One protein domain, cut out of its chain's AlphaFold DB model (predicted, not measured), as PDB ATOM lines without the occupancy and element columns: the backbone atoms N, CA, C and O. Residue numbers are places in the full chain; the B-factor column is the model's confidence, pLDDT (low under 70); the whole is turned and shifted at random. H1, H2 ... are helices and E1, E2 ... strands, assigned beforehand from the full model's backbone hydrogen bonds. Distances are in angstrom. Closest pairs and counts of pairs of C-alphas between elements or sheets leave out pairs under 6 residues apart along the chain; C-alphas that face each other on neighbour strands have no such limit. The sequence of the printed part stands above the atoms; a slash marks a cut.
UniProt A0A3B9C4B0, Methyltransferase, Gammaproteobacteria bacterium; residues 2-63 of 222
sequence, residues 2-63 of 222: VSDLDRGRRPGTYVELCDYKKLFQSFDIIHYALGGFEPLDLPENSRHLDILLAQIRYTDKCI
ATOM      1  N   VAL A   2      32.186 -11.034 -21.376       91.38
ATOM      2  CA  VAL A   2      31.479 -12.077 -22.128       91.38
ATOM      3  C   VAL A   2      30.278 -12.542 -21.321       91.38
ATOM      4  O   VAL A   2      30.274 -12.406 -20.097       91.38
ATOM      5  N   SER A   3      29.267 -13.071 -22.002       91.00
ATOM      6  CA  SER A   3      28.117 -13.713 -21.375       91.00
ATOM      7  C   SER A   3      27.744 -14.948 -22.179       91.00
ATOM      8  O   SER A   3      27.715 -14.892 -23.406       91.00
ATOM      9  N   ASP A   4      27.450 -16.044 -21.491       89.81
ATOM     10  CA  ASP A   4      26.835 -17.244 -22.061       89.81
ATOM     11  C   ASP A   4      25.694 -17.722 -21.147       89.81
ATOM     12  O   ASP A   4      25.461 -17.138 -20.083       89.81
ATOM     13  N   LEU A   5      24.947 -18.734 -21.596       91.56
ATOM     14  CA  LEU A   5      23.771 -19.247 -20.887       91.56
ATOM     15  C   LEU A   5      24.130 -19.982 -19.587       91.56
ATOM     16  O   LEU A   5      23.319 -20.004 -18.666       91.56
ATOM     17  N   ASP A   6      25.335 -20.548 -19.503       94.31
ATOM     18  CA  ASP A   6      25.725 -21.445 -18.412       94.31
ATOM     19  C   ASP A   6      26.456 -20.721 -17.274       94.31
ATOM     20  O   ASP A   6      26.255 -21.015 -16.098       94.31
ATOM     21  N   ARG A   7      27.337 -19.776 -17.615       91.62
ATOM     22  CA  ARG A   7      28.258 -19.108 -16.681       91.62
ATOM     23  C   ARG A   7      27.935 -17.625 -16.494       91.62
ATOM     24  O   ARG A   7      28.580 -16.964 -15.682       91.62
ATOM     25  N   GLY A   8      26.972 -17.082 -17.243       92.88
ATOM     26  CA  GLY A   8      26.560 -15.683 -17.144       92.88
ATOM     27  C   GLY A   8      27.677 -14.688 -17.488       92.88
ATOM     28  O   GLY A   8      28.638 -15.012 -18.194       92.88
ATOM     29  N   ARG A   9      27.546 -13.446 -17.002       93.69
ATOM     30  CA  ARG A   9      28.451 -12.332 -17.332       93.69
ATOM     31  C   ARG A   9      29.772 -12.400 -16.559       93.69
ATOM     32  O   ARG A   9      29.773 -12.404 -15.332       93.69
ATOM     33  N   ARG A  10      30.904 -12.337 -17.267       94.38
ATOM     34  CA  ARG A  10      32.263 -12.415 -16.685       94.38
ATOM     35  C   ARG A  10      33.333 -11.713 -17.543       94.38
ATOM     36  O   ARG A  10      33.050 -11.321 -18.683       94.38
ATOM     37  N   PRO A  11      34.556 -11.494 -17.023       95.50
ATOM     38  CA  PRO A  11      35.726 -11.165 -17.840       95.50
ATOM     39  C   PRO A  11      35.936 -12.202 -18.951       95.50
ATOM     40  O   PRO A  11      35.771 -13.392 -18.705       95.50
ATOM     41  N   GLY A  12      36.257 -11.753 -20.165       94.75
ATOM     42  CA  GLY A  12      36.547 -12.660 -21.279       94.75
ATOM     43  C   GLY A  12      37.997 -13.122 -21.259       94.75
ATOM     44  O   GLY A  12      38.862 -12.387 -20.780       94.75
ATOM     45  N   THR A  13      38.245 -14.312 -21.799       96.88
ATOM     46  CA  THR A  13      39.588 -14.902 -21.931       96.88
ATOM     47  C   THR A  13      40.074 -14.934 -23.380       96.88
ATOM     48  O   THR A  13      39.277 -14.826 -24.317       96.88
ATOM     49  N   TYR A  14      41.376 -15.129 -23.598       97.44
ATOM     50  CA  TYR A  14      41.936 -15.275 -24.942       97.44
ATOM     51  C   TYR A  14      41.397 -16.507 -25.676       97.44
ATOM     52  O   TYR A  14      41.123 -16.453 -26.876       97.44
ATOM     53  N   VAL A  15      41.191 -17.611 -24.953       96.75
ATOM     54  CA  VAL A  15      40.603 -18.836 -25.517       96.75
ATOM     55  C   VAL A  15      39.203 -18.551 -26.054       96.75
ATOM     56  O   VAL A  15      38.901 -18.866 -27.203       96.75
ATOM     57  N   GLU A  16      38.376 -17.862 -25.268       95.88
ATOM     58  CA  GLU A  16      37.029 -17.485 -25.696       95.88
ATOM     59  C   GLU A  16      37.058 -16.491 -26.861       95.88
ATOM     60  O   GLU A  16      36.181 -16.531 -27.722       95.88
ATOM     61  N   LEU A  17      38.054 -15.597 -26.921       95.75
ATOM     62  CA  LEU A  17      38.229 -14.703 -28.065       95.75
ATOM     63  C   LEU A  17      38.531 -15.508 -29.335       95.75
ATOM     64  O   LEU A  17      37.971 -15.212 -30.391       95.75
ATOM     65  N   CYS A  18      39.378 -16.536 -29.246       96.31
ATOM     66  CA  CYS A  18      39.664 -17.429 -30.368       96.31
ATOM     67  C   CYS A  18      38.398 -18.154 -30.841       96.31
ATOM     68  O   CYS A  18      38.135 -18.207 -32.042       96.31
ATOM     69  N   ASP A  19      37.586 -18.667 -29.916       95.19
ATOM     70  CA  ASP A  19      36.318 -19.320 -30.254       95.19
ATOM     71  C   ASP A  19      35.317 -18.339 -30.873       95.19
ATOM     72  O   ASP A  19      34.675 -18.658 -31.876       95.19
ATOM     73  N   TYR A  20      35.262 -17.103 -30.370       94.06
ATOM     74  CA  TYR A  20      34.486 -16.025 -30.977       94.06
ATOM     75  C   TYR A  20      34.929 -15.735 -32.420       94.06
ATOM     76  O   TYR A  20      34.079 -15.541 -33.287       94.06
ATOM     77  N   LYS A  21      36.238 -15.746 -32.717       94.69
ATOM     78  CA  LYS A  21      36.741 -15.549 -34.089       94.69
ATOM     79  C   LYS A  21      36.374 -16.707 -35.023       94.69
ATOM     80  O   LYS A  21      35.969 -16.444 -36.152       94.69
ATOM     81  N   LYS A  22      36.410 -17.960 -34.556       95.38
ATOM     82  CA  LYS A  22      35.940 -19.120 -35.345       95.38
ATOM     83  C   LYS A  22      34.446 -19.021 -35.660       95.38
ATOM     84  O   LYS A  22      34.032 -19.239 -36.796       95.38
ATOM     85  N   LEU A  23      33.637 -18.648 -34.668       93.25
ATOM     86  CA  LEU A  23      32.203 -18.434 -34.858       93.25
ATOM     87  C   LEU A  23      31.950 -17.298 -35.855       93.25
ATOM     88  O   LEU A  23      31.183 -17.457 -36.800       93.25
ATOM     89  N   PHE A  24      32.647 -16.177 -35.695       92.06
ATOM     90  CA  PHE A  24      32.593 -15.050 -36.620       92.06
ATOM     91  C   PHE A  24      32.923 -15.466 -38.064       92.06
ATOM     92  O   PHE A  24      32.242 -15.047 -39.004       92.06
ATOM     93  N   GLN A  25      33.940 -16.312 -38.253       94.94
ATOM     94  CA  GLN A  25      34.325 -16.819 -39.568       94.94
ATOM     95  C   GLN A  25      33.191 -17.596 -40.245       94.94
ATOM     96  O   GLN A  25      32.978 -17.413 -41.437       94.94
ATOM     97  N   SER A  26      32.413 -18.379 -39.493       95.75
ATOM     98  CA  SER A  26      31.340 -19.216 -40.056       95.75
ATOM     99  C   SER A  26      30.140 -18.460 -40.650       95.75
ATOM    100  O   SER A  26      29.294 -19.085 -41.283       95.75
ATOM    101  N   PHE A  27      30.040 -17.138 -40.464       94.00
ATOM    102  CA  PHE A  27      28.919 -16.344 -40.978       94.00
ATOM    103  C   PHE A  27      29.271 -15.561 -42.243       94.00
ATOM    104  O   PHE A  27      29.948 -14.537 -42.156       94.00
ATOM    105  N   ASP A  28      28.721 -15.937 -43.394       93.88
ATOM    106  CA  ASP A  28      28.974 -15.239 -44.669       93.88
ATOM    107  C   ASP A  28      28.510 -13.775 -44.670       93.88
ATOM    108  O   ASP A  28      29.094 -12.929 -45.337       93.88
ATOM    109  N   ILE A  29      27.492 -13.449 -43.869       92.69
ATOM    110  CA  ILE A  29      26.950 -12.086 -43.759       92.69
ATOM    111  C   ILE A  29      27.875 -11.112 -43.013       92.69
ATOM    112  O   ILE A  29      27.616  -9.907 -42.999       92.69
ATOM    113  N   ILE A  30      28.922 -11.616 -42.350       90.50
ATOM    114  CA  ILE A  30      29.858 -10.792 -41.589       90.50
ATOM    115  C   ILE A  30      31.201 -10.750 -42.312       90.50
ATOM    116  O   ILE A  30      31.870 -11.769 -42.432       90.50
ATOM    117  N   HIS A  31      31.613  -9.560 -42.749       91.19
ATOM    118  CA  HIS A  31      32.745  -9.383 -43.671       91.19
ATOM    119  C   HIS A  31      34.005  -8.794 -43.015       91.19
ATOM    120  O   HIS A  31      35.092  -8.858 -43.581       91.19
ATOM    121  N   TYR A  32      33.870  -8.190 -41.831       87.06
ATOM    122  CA  TYR A  32      34.928  -7.411 -41.184       87.06
ATOM    123  C   TYR A  32      35.109  -7.824 -39.723       87.06
ATOM    124  O   TYR A  32      34.199  -7.642 -38.916       87.06
ATOM    125  N   ALA A  33      36.275  -8.384 -39.391       75.62
ATOM    126  CA  ALA A  33      36.623  -9.000 -38.107       75.62
ATOM    127  C   ALA A  33      36.833  -8.004 -36.951       75.62
ATOM    128  O   ALA A  33      37.407  -8.361 -35.913       75.62
ATOM    129  N   LEU A  34      36.326  -6.777 -37.094       71.00
ATOM    130  CA  LEU A  34      36.272  -5.791 -36.028       71.00
ATOM    131  C   LEU A  34      35.215  -6.182 -34.993       71.00
ATOM    132  O   LEU A  34      34.059  -6.451 -35.312       71.00
ATOM    133  N   GLY A  35      35.627  -6.168 -33.729       69.25
ATOM    134  CA  GLY A  35      34.769  -6.464 -32.590       69.25
ATOM    135  C   GLY A  35      35.161  -7.739 -31.853       69.25
ATOM    136  O   GLY A  35      36.197  -8.361 -32.113       69.25
ATOM    137  N   GLY A  36      34.308  -8.108 -30.906       84.50
ATOM    138  CA  GLY A  36      34.602  -9.079 -29.860       84.50
ATOM    139  C   GLY A  36      34.717  -8.374 -28.517       84.50
ATOM    140  O   GLY A  36      34.034  -7.383 -28.258       84.50
ATOM    141  N   PHE A  37      35.578  -8.896 -27.661       90.25
ATOM    142  CA  PHE A  37      35.775  -8.410 -26.307       90.25
ATOM    143  C   PHE A  37      37.254  -8.440 -25.954       90.25
ATOM    144  O   PHE A  37      38.045  -9.145 -26.575       90.25
ATOM    145  N   GLU A  38      37.596  -7.686 -24.919       92.50
ATOM    146  CA  GLU A  38      38.946  -7.658 -24.386       92.50
ATOM    147  C   GLU A  38      39.260  -8.968 -23.626       92.50
ATOM    148  O   GLU A  38      38.516  -9.295 -22.690       92.50
ATOM    149  N   PRO A  39      40.325  -9.711 -23.992       95.25
ATOM    150  CA  PRO A  39      40.807 -10.865 -23.238       95.25
ATOM    151  C   PRO A  39      41.580 -10.377 -22.002       95.25
ATOM    152  O   PRO A  39      42.731  -9.944 -22.084       95.25
ATOM    153  N   LEU A  40      40.914 -10.364 -20.847       96.50
ATOM    154  CA  LEU A  40      41.441  -9.767 -19.612       96.50
ATOM    155  C   LEU A  40      42.412 -10.681 -18.850       96.50
ATOM    156  O   LEU A  40      43.011 -10.244 -17.872       96.50
ATOM    157  N   ASP A  41      42.583 -11.917 -19.307       97.31
ATOM    158  CA  ASP A  41      43.601 -12.871 -18.862       97.31
ATOM    159  C   ASP A  41      44.999 -12.589 -19.445       97.31
ATOM    160  O   ASP A  41      45.985 -13.131 -18.946       97.31
ATOM    161  N   LEU A  42      45.112 -11.725 -20.463       97.69
ATOM    162  CA  LEU A  42      46.386 -11.338 -21.078       97.69
ATOM    163  C   LEU A  42      46.932  -9.997 -20.549       97.69
ATOM    164  O   LEU A  42      46.148  -9.111 -20.194       97.69
ATOM    165  N   PRO A  43      48.261  -9.764 -20.566       97.56
ATOM    166  CA  PRO A  43      48.850  -8.480 -20.180       97.56
ATOM    167  C   PRO A  43      48.372  -7.312 -21.058       97.56
ATOM    168  O   PRO A  43      48.352  -7.401 -22.284       97.56
ATOM    169  N   GLU A  44      48.028  -6.178 -20.441       94.56
ATOM    170  CA  GLU A  44      47.476  -4.997 -21.132       94.56
ATOM    171  C   GLU A  44      48.379  -4.436 -22.237       94.56
ATOM    172  O   GLU A  44      47.890  -3.974 -23.270       94.56
ATOM    173  N   ASN A  45      49.694  -4.475 -22.030       94.81
ATOM    174  CA  ASN A  45      50.653  -3.831 -22.925       94.81
ATOM    175  C   ASN A  45      50.913  -4.606 -24.221       94.81
ATOM    176  O   ASN A  45      51.398  -4.006 -25.175       94.81
ATOM    177  N   SER A  46      50.605  -5.906 -24.262       96.38
ATOM    178  CA  SER A  46      50.901  -6.777 -25.410       96.38
ATOM    179  C   SER A  46      49.668  -7.418 -26.039       96.38
ATOM    180  O   SER A  46      49.735  -7.841 -27.187       96.38
ATOM    181  N   ARG A  47      48.535  -7.472 -25.334       96.00
ATOM    182  CA  ARG A  47      47.332  -8.194 -25.786       96.00
ATOM    183  C   ARG A  47      46.783  -7.764 -27.151       96.00
ATOM    184  O   ARG A  47      46.069  -8.543 -27.773       96.00
ATOM    185  N   HIS A  48      47.085  -6.557 -27.649       96.25
ATOM    186  CA  HIS A  48      46.689  -6.156 -29.008       96.25
ATOM    187  C   HIS A  48      47.326  -7.053 -30.076       96.25
ATOM    188  O   HIS A  48      46.687  -7.308 -31.096       96.25
ATOM    189  N   LEU A  49      48.531  -7.571 -29.815       97.81
ATOM    190  CA  LEU A  49      49.220  -8.541 -30.664       97.81
ATOM    191  C   LEU A  49      48.445  -9.858 -30.707       97.81
ATOM    192  O   LEU A  49      48.150 -10.365 -31.784       97.81
ATOM    193  N   ASP A  50      48.050 -10.379 -29.545       97.75
ATOM    194  CA  ASP A  50      47.300 -11.632 -29.440       97.75
ATOM    195  C   ASP A  50      45.917 -11.522 -30.096       97.75
ATOM    196  O   ASP A  50      45.490 -12.429 -30.817       97.75
ATOM    197  N   ILE A  51      45.229 -10.388 -29.902       96.75
ATOM    198  CA  ILE A  51      43.932 -10.096 -30.531       96.75
ATOM    199  C   ILE A  51      44.060 -10.073 -32.057       96.75
ATOM    200  O   ILE A  51      43.220 -10.653 -32.752       96.75
ATOM    201  N   LEU A  52      45.087  -9.409 -32.600       96.75
ATOM    202  CA  LEU A  52      45.321  -9.386 -34.043       96.75
ATOM    203  C   LEU A  52      45.735 -10.765 -34.564       96.75
ATOM    204  O   LEU A  52      45.192 -11.219 -35.566       96.75
ATOM    205  N   LEU A  53      46.597 -11.490 -33.849       97.31
ATOM    206  CA  LEU A  53      46.983 -12.853 -34.207       97.31
ATOM    207  C   LEU A  53      45.773 -13.796 -34.256       97.31
ATOM    208  O   LEU A  53      45.688 -14.630 -35.152       97.31
ATOM    209  N   ALA A  54      44.817 -13.653 -33.335       97.06
ATOM    210  CA  ALA A  54      43.579 -14.428 -33.361       97.06
ATOM    211  C   ALA A  54      42.712 -14.092 -34.588       97.06
ATOM    212  O   ALA A  54      42.143 -15.002 -35.188       97.06
ATOM    213  N   GLN A  55      42.632 -12.816 -34.990       96.38
ATOM    214  CA  GLN A  55      41.967 -12.436 -36.246       96.38
ATOM    215  C   GLN A  55      42.647 -13.115 -37.444       96.38
ATOM    216  O   GLN A  55      41.973 -13.776 -38.225       96.38
ATOM    217  N   ILE A  56      43.975 -13.020 -37.536       96.38
ATOM    218  CA  ILE A  56      44.770 -13.580 -38.639       96.38
ATOM    219  C   ILE A  56      44.668 -15.110 -38.705       96.38
ATOM    220  O   ILE A  56      44.587 -15.690 -39.781       96.38
ATOM    221  N   ARG A  57      44.695 -15.788 -37.554       97.06
ATOM    222  CA  ARG A  57      44.739 -17.255 -37.492       97.06
ATOM    223  C   ARG A  57      43.389 -17.912 -37.762       97.06
ATOM    224  O   ARG A  57      43.359 -19.018 -38.291       97.06
ATOM    225  N   TYR A  58      42.298 -17.288 -37.323       96.44
ATOM    226  CA  TYR A  58      40.977 -17.924 -37.310       96.44
ATOM    227  C   TYR A  58      39.986 -17.310 -38.295       96.44
ATOM    228  O   TYR A  58      38.850 -17.777 -38.355       96.44
ATOM    229  N   THR A  59      40.384 -16.282 -39.049       94.38
ATOM    230  CA  THR A  59      39.538 -15.659 -40.071       94.38
ATOM    231  C   THR A  59      40.352 -15.332 -41.320       94.38
ATOM    232  O   THR A  59      41.520 -14.973 -41.210       94.38
ATOM    233  N   ASP A  60      39.725 -15.411 -42.491       94.50
ATOM    234  CA  ASP A  60      40.254 -14.910 -43.774       94.50
ATOM    235  C   ASP A  60      39.554 -13.605 -44.215       94.50
ATOM    236  O   ASP A  60      39.700 -13.128 -45.340       94.50
ATOM    237  N   LYS A  61      38.782 -13.018 -43.297       94.50
ATOM    238  CA  LYS A  61      37.995 -11.796 -43.478       94.50
ATOM    239  C   LYS A  61      38.841 -10.554 -43.215       94.50
ATOM    240  O   LYS A  61      39.943 -10.635 -42.678       94.50
ATOM    241  N   CYS A  62      38.313  -9.373 -43.543       93.62
ATOM    242  CA  CYS A  62      39.031  -8.118 -43.311       93.62
ATOM    243  C   CYS A  62      39.398  -7.962 -41.824       93.62
ATOM    244  O   CYS A  62      38.531  -8.087 -40.960       93.62
ATOM    245  N   ILE A  63      40.659  -7.648 -41.527       94.69
ATOM    246  CA  ILE A  63      41.193  -7.538 -40.162       94.69
ATOM    247  C   ILE A  63      41.369  -6.081 -39.725       94.69
ATOM    248  O   ILE A  63      41.396  -5.159 -40.543       94.69
TER     249      ILE A  63
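AT A GLANCE: This is residues 2 to 63 of the 222 residues of the protein "Methyltransferase" of Gammaproteobacteria bacterium (UniProt A0A3B9C4B0). A small hairpin of E1 and E2, whose residues 4 to 9 stick out, joins onto a pair of helices, H1 and H2, packed side by side; a long loop returns from the end of H1 to the start of H2. The 62 printed residues run E1, E2, H1, H2, with an antiparallel sheet of order E1 - E2; the class is mostly helix, with under half of the residues in named elements. The whole is compact, radius of gyration of the C-alphas 11.8 A, but flat, 31 by 28 by 14 A.

HOW THE PARTS SIT: E1, residues 2 to 4, and E2, residues 8 to 10, are antiparallel at 161 degrees, with N 2 and O 10 within hydrogen-bond range at 2.8 A. H1, residues 14 to 25, is apart from E1. H2, residues 47 to 58, touches H1, closest at the C-alphas of Lys 22 and Tyr 58, 5.5 A. They run the same way at a steep tilt of 38 degrees. In both, every O i to N i+4 pair is within hydrogen-bond range.

IN THESE COORDINATES: E1 begins at C-alpha 2 (31.479, -12.077, -22.128) and spans 6.9 A; E2 spans 6.6 A. H1 spans 16.6 A, and H2 16.4 A, ending at C-alpha 58 (40.977, -17.924, -37.310).

THE WHOLE: The C-alphas farthest apart, of Asp 28 and Asn 45, are 32.8 A apart. The printed part has no cut; the link from H1 to H2 is long, 21 residues. Residue 35 alone is under pLDDT 70.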